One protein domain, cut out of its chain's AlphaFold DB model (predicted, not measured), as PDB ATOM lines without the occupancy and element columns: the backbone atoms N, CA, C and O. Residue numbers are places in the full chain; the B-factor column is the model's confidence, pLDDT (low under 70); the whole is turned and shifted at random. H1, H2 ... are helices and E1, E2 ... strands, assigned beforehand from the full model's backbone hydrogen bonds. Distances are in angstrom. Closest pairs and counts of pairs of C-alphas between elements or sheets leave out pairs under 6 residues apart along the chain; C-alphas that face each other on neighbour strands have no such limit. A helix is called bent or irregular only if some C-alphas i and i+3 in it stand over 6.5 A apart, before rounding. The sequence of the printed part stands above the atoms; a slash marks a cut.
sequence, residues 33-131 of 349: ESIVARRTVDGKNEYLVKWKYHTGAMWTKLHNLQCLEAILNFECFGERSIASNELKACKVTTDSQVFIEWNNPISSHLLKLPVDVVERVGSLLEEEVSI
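AT A GLANCE: This is residues 33 to 131 of the 349 residues of the protein "Chromo domain-containing protein" of Amphimedon queenslandica (UniProt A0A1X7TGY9). Two small sheets of three strands, E1 E2 E3 and E4 E5 E6, stand at opposite ends of the body, with helix H1 in the middle between them. A second helix, H2, packs on E4 beside the gap and reaches the beginning of E2. The printed part has 99 residues, with two named helices and six named strands in the order E1 E2 E3 H1 E4 E5 E6 H2; both sheets are antiparallel, in chain order, and the class is mixed, helices and strands. The whole is compact, with a radius of gyration of the C-alphas of 13.1 A and spans of 36 by 31 by 28 A.

HOW THE PARTS SIT: E1, residues 33 to 41, E2, residues 44 to 51, and E3, residues 57 to 61, form a meander, each strand the antiparallel neighbour of the one before. E1 bends by 55 degrees at residue 36. N 39 and O 46 of hairpin E1 and E2 are 2.9 A apart, and N 60 and O 47 of hairpin E2 and E3 are 2.8 A apart, both within hydrogen-bond range. H1, residues 68 to 80, is on this sheet at a height of 7.4 A, making two layers, a helix on one face of a sheet. It runs across the strands, at 85 degrees to E1 on the local plane; the closest C-alphas of E1 and H1 are those of Val 36 and Glu 79, 5.4 A. E4, residues 87 to 92, E5, residues 98 to 103, and E6, residues 106 to 111, form a second meander, with N 91 and O 99 at 3.0 A and N 100 and O 109 at 2.9 A. H1 is also on this sheet, at a height of 10.6 A, and runs across its strands. H2, residues 115 to 128, is on it too; the closest C-alphas of E4 and H2 are those of Val 92 and Gly 122, 6.3 A. H1, with residue 68 alone, and H2 only just touch, with 3 pairs of C-alphas within 8 A, the closest being Leu 68 and Leu 124 at 6.4 A. Every O i to N i+4 pair is within hydrogen-bond range in H2, and 7 of 9 in H1.

IN THESE COORDINATES: E1 begins at C-alpha 33, (0.378, 131.332, 127.588), and is 22.9 A long; E2 is 21.4 A long. H1 begins at C-alpha 68, (1.420, 119.977, 123.065), and is 17.5 A long; it is irregular, with C-alphas 76 and 79 9.7 A apart. H2, 19.8 A long, ends at C-alpha 128, (-3.380, 116.345, 116.189).

THE WHOLE: The C-alphas of Thr 55 and Thr 94, the two farthest apart, are 40.4 A from each other. The printed part has no cut and no long link. The mean pLDDT of the printed part is 87.7; residues 80 to 84 and 127 to 131 are under 70.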
ATOM      1  N   GLU A  33      -0.691 130.396 127.946       90.06
ATOM      2  CA  GLU A  33       0.378 131.332 127.588       90.06
ATOM      3  C   GLU A  33       1.735 130.634 127.682       90.06
ATOM      4  O   GLU A  33       2.508 130.643 126.729       90.06
ATOM      5  N   SER A  34       2.017 130.008 128.826       91.00
ATOM      6  CA  SER A  34       3.253 129.262 129.054       91.00
ATOM      7  C   SER A  34       3.129 128.304 130.238       91.00
ATOM      8  O   SER A  34       2.235 128.421 131.080       91.00
ATOM      9  N   ILE A  35       4.050 127.348 130.314       94.25
ATOM     10  CA  ILE A  35       4.240 126.488 131.479       94.25
ATOM     11  C   ILE A  35       5.487 126.977 132.209       94.25
ATOM     12  O   ILE A  35       6.544 127.119 131.599       94.25
ATOM     13  N   VAL A  36       5.355 127.247 133.507       94.62
ATOM     14  CA  VAL A  36       6.437 127.831 134.311       94.62
ATOM     15  C   VAL A  36       7.068 126.835 135.272       94.62
ATOM     16  O   VAL A  36       8.214 127.003 135.637       94.62
ATOM     17  N   ALA A  37       6.373 125.778 135.684       95.56
ATOM     18  CA  ALA A  37       6.976 124.767 136.550       95.56
ATOM     19  C   ALA A  37       6.311 123.407 136.366       95.56
ATOM     20  O   ALA A  37       5.178 123.316 135.895       95.56
ATOM     21  N   ARG A  38       6.998 122.356 136.816       95.88
ATOM     22  CA  ARG A  38       6.458 121.002 136.948       95.88
ATOM     23  C   ARG A  38       6.696 120.501 138.362       95.88
ATOM     24  O   ARG A  38       7.753 120.743 138.943       95.88
ATOM     25  N   ARG A  39       5.734 119.761 138.894       96.56
ATOM     26  CA  ARG A  39       5.876 118.987 140.127       96.56
ATOM     27  C   ARG A  39       5.272 117.605 139.942       96.56
ATOM     28  O   ARG A  39       4.453 117.393 139.052       96.56
ATOM     29  N   THR A  40       5.628 116.695 140.833       96.69
ATOM     30  CA  THR A  40       5.021 115.368 140.901       96.69
ATOM     31  C   THR A  40       4.267 115.254 142.219       96.69
ATOM     32  O   THR A  40       4.851 115.468 143.281       96.69
ATOM     33  N   VAL A  41       2.973 114.944 142.152       95.81
ATOM     34  CA  VAL A  41       2.092 114.731 143.313       95.81
ATOM     35  C   VAL A  41       1.468 113.352 143.164       95.81
ATOM     36  O   VAL A  41       0.903 113.043 142.117       95.81
ATOM     37  N   ASP A  42       1.625 112.498 144.175       93.06
ATOM     38  CA  ASP A  42       1.128 111.112 144.170       93.06
ATOM     39  C   ASP A  42       1.551 110.310 142.924       93.06
ATOM     40  O   ASP A  42       0.774 109.561 142.333       93.06
ATOM     41  N   GLY A  43       2.801 110.509 142.487       92.50
ATOM     42  CA  GLY A  43       3.362 109.846 141.307       92.50
ATOM     43  C   GLY A  43       2.840 110.360 139.961       92.50
ATOM     44  O   GLY A  43       3.184 109.781 138.936       92.50
ATOM     45  N   LYS A  44       2.039 111.434 139.938       94.12
ATOM     46  CA  LYS A  44       1.499 112.048 138.714       94.12
ATOM     47  C   LYS A  44       2.069 113.442 138.495       94.12
ATOM     48  O   LYS A  44       2.199 114.214 139.449       94.12
ATOM     49  N   ASN A  45       2.383 113.783 137.247       96.56
ATOM     50  CA  ASN A  45       2.889 115.110 136.920       96.56
ATOM     51  C   ASN A  45       1.774 116.169 136.859       96.56
ATOM     52  O   ASN A  45       0.705 115.986 136.266       96.56
ATOM     53  N   GLU A  46       2.063 117.314 137.471       97.75
ATOM     54  CA  GLU A  46       1.286 118.545 137.386       97.75
ATOM     55  C   GLU A  46       2.190 119.681 136.918       97.75
ATOM     56  O   GLU A  46       3.373 119.740 137.266       97.75
ATOM     57  N   TYR A  47       1.614 120.616 136.172       96.69
ATOM     58  CA  TYR A  47       2.316 121.771 135.632       96.69
ATOM     59  C   TYR A  47       1.703 123.059 136.159       96.69
ATOM     60  O   TYR A  47       0.485 123.181 136.260       96.69
ATOM     61  N   LEU A  48       2.542 124.029 136.498       96.44
ATOM     62  CA  LEU A  48       2.120 125.376 136.840       96.44
ATOM     63  C   LEU A  48       1.960 126.152 135.532       96.44
ATOM     64  O   LEU A  48       2.944 126.445 134.854       96.44
ATOM     65  N   VAL A  49       0.714 126.428 135.159       94.69
ATOM     66  CA  VAL A  49       0.345 126.976 133.851       94.69
ATOM     67  C   VAL A  49      -0.028 128.438 133.994       94.69
ATOM     68  O   VAL A  49      -0.892 128.773 134.805       94.69
ATOM     69  N   LYS A  50       0.595 129.299 133.195       93.44
ATOM     70  CA  LYS A  50       0.187 130.689 133.007       93.44
ATOM     71  C   LYS A  50      -0.804 130.757 131.845       93.44
ATOM     72  O   LYS A  50      -0.527 130.246 130.761       93.44
ATOM     73  N   TRP A  51      -1.955 131.382 132.068       90.75
ATOM     74  CA  TRP A  51      -3.041 131.477 131.088       90.75
ATOM     75  C   TRP A  51      -3.138 132.898 130.533       90.75
ATOM     76  O   TRP A  51      -3.020 133.852 131.300       90.75
ATOM     77  N   LYS A  52      -3.423 133.057 129.233       84.62
ATOM     78  CA  LYS A  52      -3.401 134.379 128.567       84.62
ATOM     79  C   LYS A  52      -4.354 135.411 129.178       84.62
ATOM     80  O   LYS A  52      -4.083 136.607 129.118       84.62
ATOM     81  N   TYR A  53      -5.479 134.960 129.730       84.19
ATOM     82  CA  TYR A  53      -6.555 135.833 130.213       84.19
ATOM     83  C   TYR A  53      -6.777 135.768 131.728       84.19
ATOM     84  O   TYR A  53      -7.752 136.333 132.219       84.19
ATOM     85  N   HIS A  54      -5.883 135.111 132.478       82.56
ATOM     86  CA  HIS A  54      -5.997 135.004 133.934       82.56
ATOM     87  C   HIS A  54      -4.817 135.661 134.639       82.56
ATOM     88  O   HIS A  54      -3.656 135.527 134.253       82.56
ATOM     89  N   THR A  55      -5.117 136.353 135.735       83.00
ATOM     90  CA  THR A  55      -4.099 136.888 136.635       83.00
ATOM     91  C   THR A  55      -3.566 135.763 137.515       83.00
ATOM     92  O   THR A  55      -4.132 135.466 138.566       83.00
ATOM     93  N   GLY A  56      -2.480 135.128 137.079       86.75
ATOM     94  CA  GLY A  56      -1.743 134.139 137.866       86.75
ATOM     95  C   GLY A  56      -1.551 132.800 137.162       86.75
ATOM     96  O   GLY A  56      -2.230 132.478 136.188       86.75
ATOM     97  N   ALA A  57      -0.596 132.025 137.676       93.06
ATOM     98  CA  ALA A  57      -0.356 130.664 137.226       93.06
ATOM     99  C   ALA A  57      -1.067 129.659 138.144       93.06
ATOM    100  O   ALA A  57      -1.093 129.841 139.363       93.06
ATOM    101  N   MET A  58      -1.629 128.595 137.571       94.81
ATOM    102  CA  MET A  58      -2.372 127.567 138.308       94.81
ATOM    103  C   MET A  58      -1.794 126.176 138.068       94.81
ATOM    104  O   MET A  58      -1.461 125.815 136.938       94.81
ATOM    105  N   TRP A  59      -1.688 125.384 139.136       96.56
ATOM    106  CA  TRP A  59      -1.298 123.982 139.035       96.56
ATOM    107  C   TRP A  59      -2.398 123.185 138.339       96.56
ATOM    108  O   TRP A  59      -3.534 123.128 138.808       96.56
ATOM    109  N   THR A  60      -2.037 122.568 137.224       95.19
ATOM    110  CA  THR A  60      -2.937 121.837 136.341       95.19
ATOM    111  C   THR A  60      -2.390 120.436 136.125       95.19
ATOM    112  O   THR A  60      -1.204 120.244 135.850       95.19
ATOM    113  N   LYS A  61      -3.261 119.435 136.254       95.94
ATOM    114  CA  LYS A  61      -2.904 118.037 136.008       95.94
ATOM    115  C   LYS A  61      -2.569 117.834 134.535       95.94
ATOM    116  O   LYS A  61      -3.278 118.348 133.675       95.94
ATOM    117  N   LEU A  62      -1.548 117.030 134.251       94.62
ATOM    118  CA  LEU A  62      -1.070 116.783 132.888       94.62
ATOM    119  C   LEU A  62      -2.174 116.346 131.904       94.62
ATOM    120  O   LEU A  62      -2.251 116.869 130.797       94.62
ATOM    121  N   HIS A  63      -3.077 115.449 132.308       92.38
ATOM    122  CA  HIS A  63      -4.167 114.976 131.437       92.38
ATOM    123  C   HIS A  63      -5.187 116.064 131.056       92.38
ATOM    124  O   HIS A  63      -5.924 115.889 130.094       92.38
ATOM    125  N   ASN A  64      -5.224 117.190 131.779       90.88
ATOM    126  CA  ASN A  64      -6.089 118.323 131.449       90.88
ATOM    127  C   ASN A  64      -5.437 119.291 130.450       90.88
ATOM    128  O   ASN A  64      -6.105 120.198 129.957       90.88
ATOM    129  N   LEU A  65      -4.145 119.129 130.149       90.25
ATOM    130  CA  LEU A  65      -3.416 120.014 129.244       90.25
ATOM    131  C   LEU A  65      -3.606 119.583 127.797       90.25
ATOM    132  O   LEU A  65      -3.278 118.456 127.429       90.25
ATOM    133  N   GLN A  66      -4.107 120.504 126.978       88.88
ATOM    134  CA  GLN A  66      -4.348 120.335 125.540       88.88
ATOM    135  C   GLN A  66      -3.362 121.172 124.700       88.88
ATOM    136  O   GLN A  66      -3.698 121.670 123.631       88.88
ATOM    137  N   CYS A  67      -2.157 121.405 125.228       88.88
ATOM    138  CA  CYS A  67      -1.166 122.331 124.681       88.88
ATOM    139  C   CYS A  67       0.179 121.629 124.438       88.88
ATOM    140  O   CYS A  67       1.148 121.860 125.162       88.88
ATOM    141  N   LEU A  68       0.232 120.770 123.411       89.94
ATOM    142  CA  LEU A  68       1.420 119.977 123.065       89.94
ATOM    143  C   LEU A  68       2.693 120.831 123.017       89.94
ATOM    144  O   LEU A  68       3.661 120.543 123.718       89.94
ATOM    145  N   GLU A  69       2.667 121.918 122.249       90.44
ATOM    146  CA  GLU A  69       3.825 122.793 122.070       90.44
ATOM    147  C   GLU A  69       4.317 123.403 123.391       90.44
ATOM    148  O   GLU A  69       5.518 123.421 123.645       90.44
ATOM    149  N   ALA A  70       3.411 123.820 124.284       91.38
ATOM    150  CA  ALA A  70       3.787 124.387 125.580       91.38
ATOM    151  C   ALA A  70       4.442 123.345 126.507       91.38
ATOM    152  O   ALA A  70       5.402 123.673 127.207       91.38
ATOM    153  N   ILE A  71       3.955 122.097 126.487       94.19
ATOM    154  CA  ILE A  71       4.554 120.978 127.235       94.19
ATOM    155  C   ILE A  71       5.973 120.720 126.726       94.19
ATOM    156  O   ILE A  71       6.917 120.709 127.513       94.19
ATOM    157  N   LEU A  72       6.139 120.560 125.411       93.81
ATOM    158  CA  LEU A  72       7.439 120.257 124.808       93.81
ATOM    159  C   LEU A  72       8.443 121.397 124.994       93.81
ATOM    160  O   LEU A  72       9.609 121.150 125.292       93.81
ATOM    161  N   ASN A  73       7.994 122.646 124.867       92.44
ATOM    162  CA  ASN A  73       8.834 123.822 125.072       92.44
ATOM    163  C   ASN A  73       9.361 123.866 126.519       92.44
ATOM    164  O   ASN A  73      10.559 124.049 126.741       92.44
ATOM    165  N   PHE A  74       8.503 123.595 127.510       94.38
ATOM    166  CA  PHE A  74       8.936 123.495 128.903       94.38
ATOM    167  C   PHE A  74       9.891 122.318 129.145       94.38
ATOM    168  O   PHE A  74      10.910 122.492 129.803       94.38
ATOM    169  N   GLU A  75       9.614 121.127 128.612       94.81
ATOM    170  CA  GLU A  75      10.489 119.963 128.831       94.81
ATOM    171  C   GLU A  75      11.862 120.109 128.142       94.81
ATOM    172  O   GLU A  75      12.857 119.587 128.642       94.81
ATOM    173  N   CYS A  76      11.952 120.861 127.037       91.81
ATOM    174  CA  CYS A  76      13.225 121.183 126.380       91.81
ATOM    175  C   CYS A  76      14.023 122.280 127.103       91.81
ATOM    176  O   CYS A  76      15.246 122.180 127.210       91.81
ATOM    177  N   PHE A  77      13.361 123.355 127.543       90.19
ATOM    178  CA  PHE A  77      14.042 124.609 127.905       90.19
ATOM    179  C   PHE A  77      13.767 125.088 129.341       90.19
ATOM    180  O   PHE A  77      14.401 126.038 129.814       90.19
ATOM    181  N   GLY A  78      12.850 124.434 130.054       87.88
ATOM    182  CA  GLY A  78      12.388 124.822 131.384       87.88
ATOM    183  C   GLY A  78      11.773 126.223 131.407       87.88
ATOM    184  O   GLY A  78      11.190 126.692 130.431       87.88
ATOM    185  N   GLU A  79      11.969 126.934 132.518       74.00
ATOM    186  CA  GLU A  79      11.523 128.328 132.701       74.00
ATOM    187  C   GLU A  79      12.175 129.329 131.734       74.00
ATOM    188  O   GLU A  79      11.676 130.438 131.568       74.00
ATOM    189  N   ARG A  80      13.288 128.958 131.084       68.19
ATOM    190  CA  ARG A  80      13.988 129.822 130.116       68.19
ATOM    191  C   ARG A  80      13.358 129.797 128.723       68.19
ATOM    192  O   ARG A  80      13.916 130.382 127.798       68.19
ATOM    193  N   SER A  81      12.229 129.109 128.579       63.91
ATOM    194  CA  SER A  81      11.406 129.090 127.378       63.91
ATOM    195  C   SER A  81      11.143 130.513 126.866       63.91
ATOM    196  O   SER A  81      10.607 131.366 127.576       63.91
ATOM    197  N   ILE A  82      11.542 130.774 125.620       60.56
ATOM    198  CA  ILE A  82      11.208 132.006 124.904       60.56
ATOM    199  C   ILE A  82       9.931 131.714 124.110       60.56
ATOM    200  O   ILE A  82       9.818 130.674 123.462       60.56
ATOM    201  N   ALA A  83       8.975 132.645 124.131       57.59
ATOM    202  CA  ALA A  83       7.692 132.540 123.427       57.59
ATOM    203  C   ALA A  83       7.806 132.456 121.886       57.59
ATOM    204  O   ALA A  83       6.791 132.460 121.200       57.59
ATOM    205  N   SER A  84       9.024 132.414 121.336       64.75
ATOM    206  CA  SER A  84       9.312 132.341 119.900       64.75
ATOM    207  C   SER A  84       9.673 130.939 119.406       64.75
ATOM    208  O   SER A  84      10.043 130.803 118.243       64.75
ATOM    209  N   ASN A  85       9.640 129.923 120.275       80.19
ATOM    210  CA  ASN A  85       9.925 128.553 119.866       80.19
ATOM    211  C   ASN A  85       8.783 127.996 119.022       80.19
ATOM    212  O   ASN A  85       7.684 127.833 119.533       80.19
ATOM    213  N   GLU A  86       9.072 127.706 117.755       82.44
ATOM    214  CA  GLU A  86       8.113 127.147 116.797       82.44
ATOM    215  C   GLU A  86       8.398 125.661 116.583       82.44
ATOM    216  O   GLU A  86       9.463 125.289 116.064       82.44
ATOM    217  N   LEU A  87       7.467 124.805 117.008       85.75
ATOM    218  CA  LEU A  87       7.583 123.359 116.838       85.75
ATOM    219  C   LEU A  87       7.517 122.995 115.350       85.75
ATOM    220  O   LEU A  87       6.540 123.275 114.664       85.75
ATOM    221  N   LYS A  88       8.558 122.329 114.845       87.44
ATOM    222  CA  LYS A  88       8.618 121.859 113.455       87.44
ATOM    223  C   LYS A  88       8.097 120.433 113.322       87.44
ATOM    224  O   LYS A  88       7.341 120.122 112.404       87.44
ATOM    225  N   ALA A  89       8.561 119.550 114.200       87.75
ATOM    226  CA  ALA A  89       8.196 118.142 114.191       87.75
ATOM    227  C   ALA A  89       8.335 117.547 115.591       87.75
ATOM    228  O   ALA A  89       9.242 117.901 116.344       87.75
ATOM    229  N   CYS A  90       7.466 116.597 115.914       92.19
ATOM    230  CA  CYS A  90       7.546 115.805 117.132       92.19
ATOM    231  C   CYS A  90       7.134 114.362 116.827       92.19
ATOM    232  O   CYS A  90       6.224 114.130 116.032       92.19
ATOM    233  N   LYS A  91       7.817 113.388 117.435       94.25
ATOM    234  CA  LYS A  91       7.420 111.975 117.396       94.25
ATOM    235  C   LYS A  91       7.830 111.251 118.673       94.25
ATOM    236  O   LYS A  91       8.900 111.512 119.225       94.25
ATOM    237  N   VAL A  92       7.012 110.287 119.084       94.19
ATOM    238  CA  VAL A  92       7.384 109.312 120.115       94.19
ATOM    239  C   VAL A  92       8.148 108.171 119.444       94.19
ATOM    240  O   VAL A  92       7.717 107.633 118.424       94.19
ATOM    241  N   THR A  93       9.323 107.839 119.965       93.38
ATOM    242  CA  THR A  93      10.172 106.760 119.449       93.38
ATOM    243  C   THR A  93       9.753 105.404 120.022       93.38
ATOM    244  O   THR A  93       9.031 105.314 121.015       93.38
ATOM    245  N   THR A  94      10.225 104.316 119.410       91.06
ATOM    246  CA  THR A  94       9.904 102.941 119.838       91.06
ATOM    247  C   THR A  94      10.431 102.591 121.229       91.06
ATOM    248  O   THR A  94       9.937 101.657 121.849       91.06
ATOM    249  N   ASP A  95      11.424 103.326 121.723       93.06
ATOM    250  CA  ASP A  95      11.988 103.212 123.070       93.06
ATOM    251  C   ASP A  95      11.392 104.230 124.061       93.06
ATOM    252  O   ASP A  95      12.014 104.543 125.076       93.06
ATOM    253  N   SER A  96      10.189 104.742 123.772       92.88
ATOM    254  CA  SER A  96       9.433 105.662 124.634       92.88
ATOM    255  C   SER A  96      10.175 106.967 124.954       92.88
ATOM    256  O   SER A  96      10.012 107.536 126.031       92.88
ATOM    257  N   GLN A  97      10.988 107.460 124.018       95.38
ATOM    258  CA  GLN A  97      11.572 108.800 124.071       95.38
ATOM    259  C   GLN A  97      10.782 109.747 123.162       95.38
ATOM    260  O   GLN A  97      10.017 109.319 122.297       95.38
ATOM    261  N   VAL A  98      10.961 111.054 123.349       95.88
ATOM    262  CA  VAL A  98      10.317 112.071 122.508       95.88
ATOM    263  C   VAL A  98      11.385 112.787 121.695       95.88
ATOM    264  O   VAL A  98      12.272 113.432 122.253       95.88
ATOM    265  N   PHE A  99      11.313 112.650 120.372       95.44
ATOM    266  CA  PHE A  99      12.162 113.383 119.438       95.44
ATOM    267  C   PHE A  99      11.447 114.649 118.974       95.44
ATOM    268  O   PHE A  99      10.304 114.577 118.520       95.44
ATOM    269  N   ILE A 100      12.130 115.786 119.067       94.75
ATOM    270  CA  ILE A 100      11.568 117.117 118.828       94.75
ATOM    271  C   ILE A 100      12.506 117.890 117.902       94.75
ATOM    272  O   ILE A 100      13.709 117.949 118.159       94.75
ATOM    273  N   GLU A 101      11.960 118.517 116.864       91.69
ATOM    274  CA  GLU A 101      12.641 119.524 116.046       91.69
ATOM    275  C   GLU A 101      11.947 120.878 116.208       91.69
ATOM    276  O   GLU A 101      10.726 120.977 116.073       91.69
ATOM    277  N   TRP A 102      12.734 121.926 116.436       90.31
ATOM    278  CA  TRP A 102      12.287 123.318 116.492       90.31
ATOM    279  C   TRP A 102      12.789 124.078 115.262       90.31
ATOM    280  O   TRP A 102      13.899 123.822 114.793       90.31
ATOM    281  N   ASN A 103      11.996 125.020 114.747       85.56
ATOM    282  CA  ASN A 103      12.400 125.920 113.658       85.56
ATOM    283  C   ASN A 103      13.105 127.184 114.164       85.56
ATOM    284  O   ASN A 103      13.902 127.776 113.438       85.56
ATOM    285  N   ASN A 104      12.837 127.603 115.400       76.38
ATOM    286  CA  ASN A 104      13.366 128.848 115.944       76.38
ATOM    287  C   ASN A 104      13.626 128.724 117.454       76.38
ATOM    288  O   ASN A 104      12.679 128.816 118.210       76.38
ATOM    289  N   PRO A 105      14.866 128.515 117.923       78.50
ATOM    290  CA  PRO A 105      16.056 128.266 117.124       78.50
ATOM    291  C   PRO A 105      15.985 126.895 116.448       78.50
ATOM    292  O   PRO A 105      15.420 125.948 117.001       78.50
ATOM    293  N   ILE A 106      16.623 126.771 115.281       86.38
ATOM    294  CA  ILE A 106      16.797 125.476 114.615       86.38
ATOM    295  C   ILE A 106      17.590 124.563 115.549       86.38
ATOM    296  O   ILE A 106      18.792 124.742 115.750       86.38
ATOM    297  N   SER A 107      16.904 123.604 116.159       89.56
ATOM    298  CA  SER A 107      17.490 122.669 117.114       89.56
ATOM    299  C   SER A 107      16.707 121.365 117.124       89.56
ATOM    300  O   SER A 107      15.526 121.333 116.780       89.56
ATOM    301  N   SER A 108      17.373 120.278 117.504       91.50
ATOM    302  CA  SER A 108      16.739 118.975 117.683       91.50
ATOM    303  C   SER A 108      17.108 118.402 119.041       91.50
ATOM    304  O   SER A 108      18.232 118.578 119.513       91.50
ATOM    305  N   HIS A 109      16.143 117.743 119.675       93.31
ATOM    306  CA  HIS A 109      16.281 117.183 121.015       93.31
ATOM    307  C   HIS A 109      15.701 115.777 121.040       93.31
ATOM    308  O   HIS A 109      14.669 115.507 120.429       93.31
ATOM    309  N   LEU A 110      16.361 114.892 121.779       96.00
ATOM    310  CA  LEU A 110      15.838 113.575 122.115       96.00
ATOM    311  C   LEU A 110      15.685 113.516 123.633       96.00
ATOM    312  O   LEU A 110      16.678 113.510 124.362       96.00
ATOM    313  N   LEU A 111      14.440 113.542 124.103       95.00
ATOM    314  CA  LEU A 111      14.120 113.661 125.520       95.00
ATOM    315  C   LEU A 111      13.699 112.318 126.115       95.00
ATOM    316  O   LEU A 111      12.802 111.644 125.608       95.00
ATOM    317  N   LYS A 112      14.296 111.984 127.264       95.75
ATOM    318  CA  LYS A 112      13.809 110.934 128.164       95.75
ATOM    319  C   LYS A 112      12.873 111.565 129.187       95.75
ATOM    320  O   LYS A 112      13.333 112.139 130.175       95.75
ATOM    321  N   LEU A 113      11.575 111.491 128.915       94.94
ATOM    322  CA  LEU A 113      10.533 112.087 129.748       94.94
ATOM    323  C   LEU A 113       9.916 111.051 130.703       94.94
ATOM    324  O   LEU A 113      10.032 109.847 130.461       94.94
ATOM    325  N   PRO A 114       9.258 111.494 131.790       95.56
ATOM    326  CA  PRO A 114       8.420 110.617 132.604       95.56
ATOM    327  C   PRO A 114       7.344 109.915 131.762       95.56
ATOM    328  O   PRO A 114       6.840 110.484 130.796       95.56
ATOM    329  N   VAL A 115       6.978 108.688 132.146       95.00
ATOM    330  CA  VAL A 115       6.076 107.818 131.365       95.00
ATOM    331  C   VAL A 115       4.731 108.486 131.071       95.00
ATOM    332  O   VAL A 115       4.293 108.485 129.926       95.00
ATOM    333  N   ASP A 116       4.117 109.130 132.061       95.12
ATOM    334  CA  ASP A 116       2.838 109.832 131.902       95.12
ATOM    335  C   ASP A 116       2.935 111.029 130.938       95.12
ATOM    336  O   ASP A 116       1.982 111.326 130.216       95.12
ATOM    337  N   VAL A 117       4.094 111.691 130.874       95.69
ATOM    338  CA  VAL A 117       4.379 112.762 129.905       95.69
ATOM    339  C   VAL A 117       4.512 112.197 128.495       95.69
ATOM    340  O   VAL A 117       3.926 112.755 127.570       95.69
ATOM    341  N   VAL A 118       5.223 111.076 128.323       96.44
ATOM    342  CA  VAL A 118       5.343 110.394 127.022       96.44
ATOM    343  C   VAL A 118       3.974 109.937 126.521       96.44
ATOM    344  O   VAL A 118       3.624 110.216 125.376       96.44
ATOM    345  N   GLU A 119       3.177 109.294 127.378       94.94
ATOM    346  CA  GLU A 119       1.812 108.857 127.057       94.94
ATOM    347  C   GLU A 119       0.930 110.040 126.651       94.94
ATOM    348  O   GLU A 119       0.212 109.973 125.650       94.94
ATOM    349  N   ARG A 120       1.019 111.163 127.380       94.31
ATOM    350  CA  ARG A 120       0.234 112.352 127.045       94.31
ATOM    351  C   ARG A 120       0.664 112.966 125.717       94.31
ATOM    352  O   ARG A 120      -0.207 113.284 124.912       94.31
ATOM    353  N   VAL A 121       1.965 113.107 125.465       94.12
ATOM    354  CA  VAL A 121       2.489 113.584 124.174       94.12
ATOM    355  C   VAL A 121       2.034 112.672 123.034       94.12
ATOM    356  O   VAL A 121       1.565 113.179 122.022       94.12
ATOM    357  N   GLY A 122       2.097 111.350 123.221       92.94
ATOM    358  CA  GLY A 122       1.577 110.372 122.263       92.94
ATOM    359  C   GLY A 122       0.100 110.606 121.943       92.94
ATOM    360  O   GLY A 122      -0.246 110.779 120.779       92.94
ATOM    361  N   SER A 123      -0.747 110.724 122.974       90.12
ATOM    362  CA  SER A 123      -2.183 110.994 122.789       90.12
ATOM    363  C   SER A 123      -2.452 112.308 122.051       90.12
ATOM    364  O   SER A 123      -3.296 112.352 121.167       90.12
ATOM    365  N   LEU A 124      -1.698 113.370 122.358       86.56
ATOM    366  CA  LEU A 124      -1.860 114.673 121.713       86.56
ATOM    367  C   LEU A 124      -1.419 114.650 120.249       86.56
ATOM    368  O   LEU A 124      -2.054 115.297 119.427       86.56
ATOM    369  N   LEU A 125      -0.372 113.893 119.913       84.44
ATOM    370  CA  LEU A 125       0.046 113.687 118.526       84.44
ATOM    371  C   LEU A 125      -0.993 112.883 117.741       84.44
ATOM    372  O   LEU A 125      -1.275 113.219 116.598       84.44
ATOM    373  N   GLU A 126      -1.590 111.847 118.332       78.94
ATOM    374  CA  GLU A 126      -2.679 111.094 117.690       78.94
ATOM    375  C   GLU A 126      -3.934 111.959 117.489       78.94
ATOM    376  O   GLU A 126      -4.561 111.903 116.430       78.94
ATOM    377  N   GLU A 127      -4.263 112.808 118.468       66.94
ATOM    378  CA  GLU A 127      -5.345 113.794 118.373       66.94
ATOM    379  C   GLU A 127      -5.052 114.860 117.293       66.94
ATOM    380  O   GLU A 127      -5.948 115.222 116.530       66.94
ATOM    381  N   GLU A 128      -3.807 115.328 117.168       50.12
ATOM    382  CA  GLU A 128      -3.380 116.345 116.189       50.12
ATOM    383  C   GLU A 128      -3.237 115.785 114.760       50.12
ATOM    384  O   GLU A 128      -3.457 116.498 113.781       50.12
ATOM    385  N   VAL A 129      -2.951 114.487 114.619       40.56
ATOM    386  CA  VAL A 129      -2.935 113.771 113.327       40.56
ATOM    387  C   VAL A 129      -4.356 113.550 112.781       40.56
ATOM    388  O   VAL A 129      -4.528 113.229 111.600       40.56
ATOM    389  N   SER A 130      -5.401 113.808 113.577       35.81
ATOM    390  CA  SER A 130      -6.776 113.810 113.081       35.81
ATOM    391  C   SER A 130      -7.114 115.123 112.347       35.81
ATOM    392  O   SER A 130      -7.642 116.080 112.905       35.81
ATOM    393  N   ILE A 131      -6.869 115.077 111.030       31.39
ATOM    394  CA  ILE A 131      -7.274 116.004 109.952       31.39
ATOM    395  C   ILE A 131      -6.226 117.072 109.572       31.39
ATOM    396  O   ILE A 131      -6.281 118.236 109.962       31.39
TER     397      ILE A 131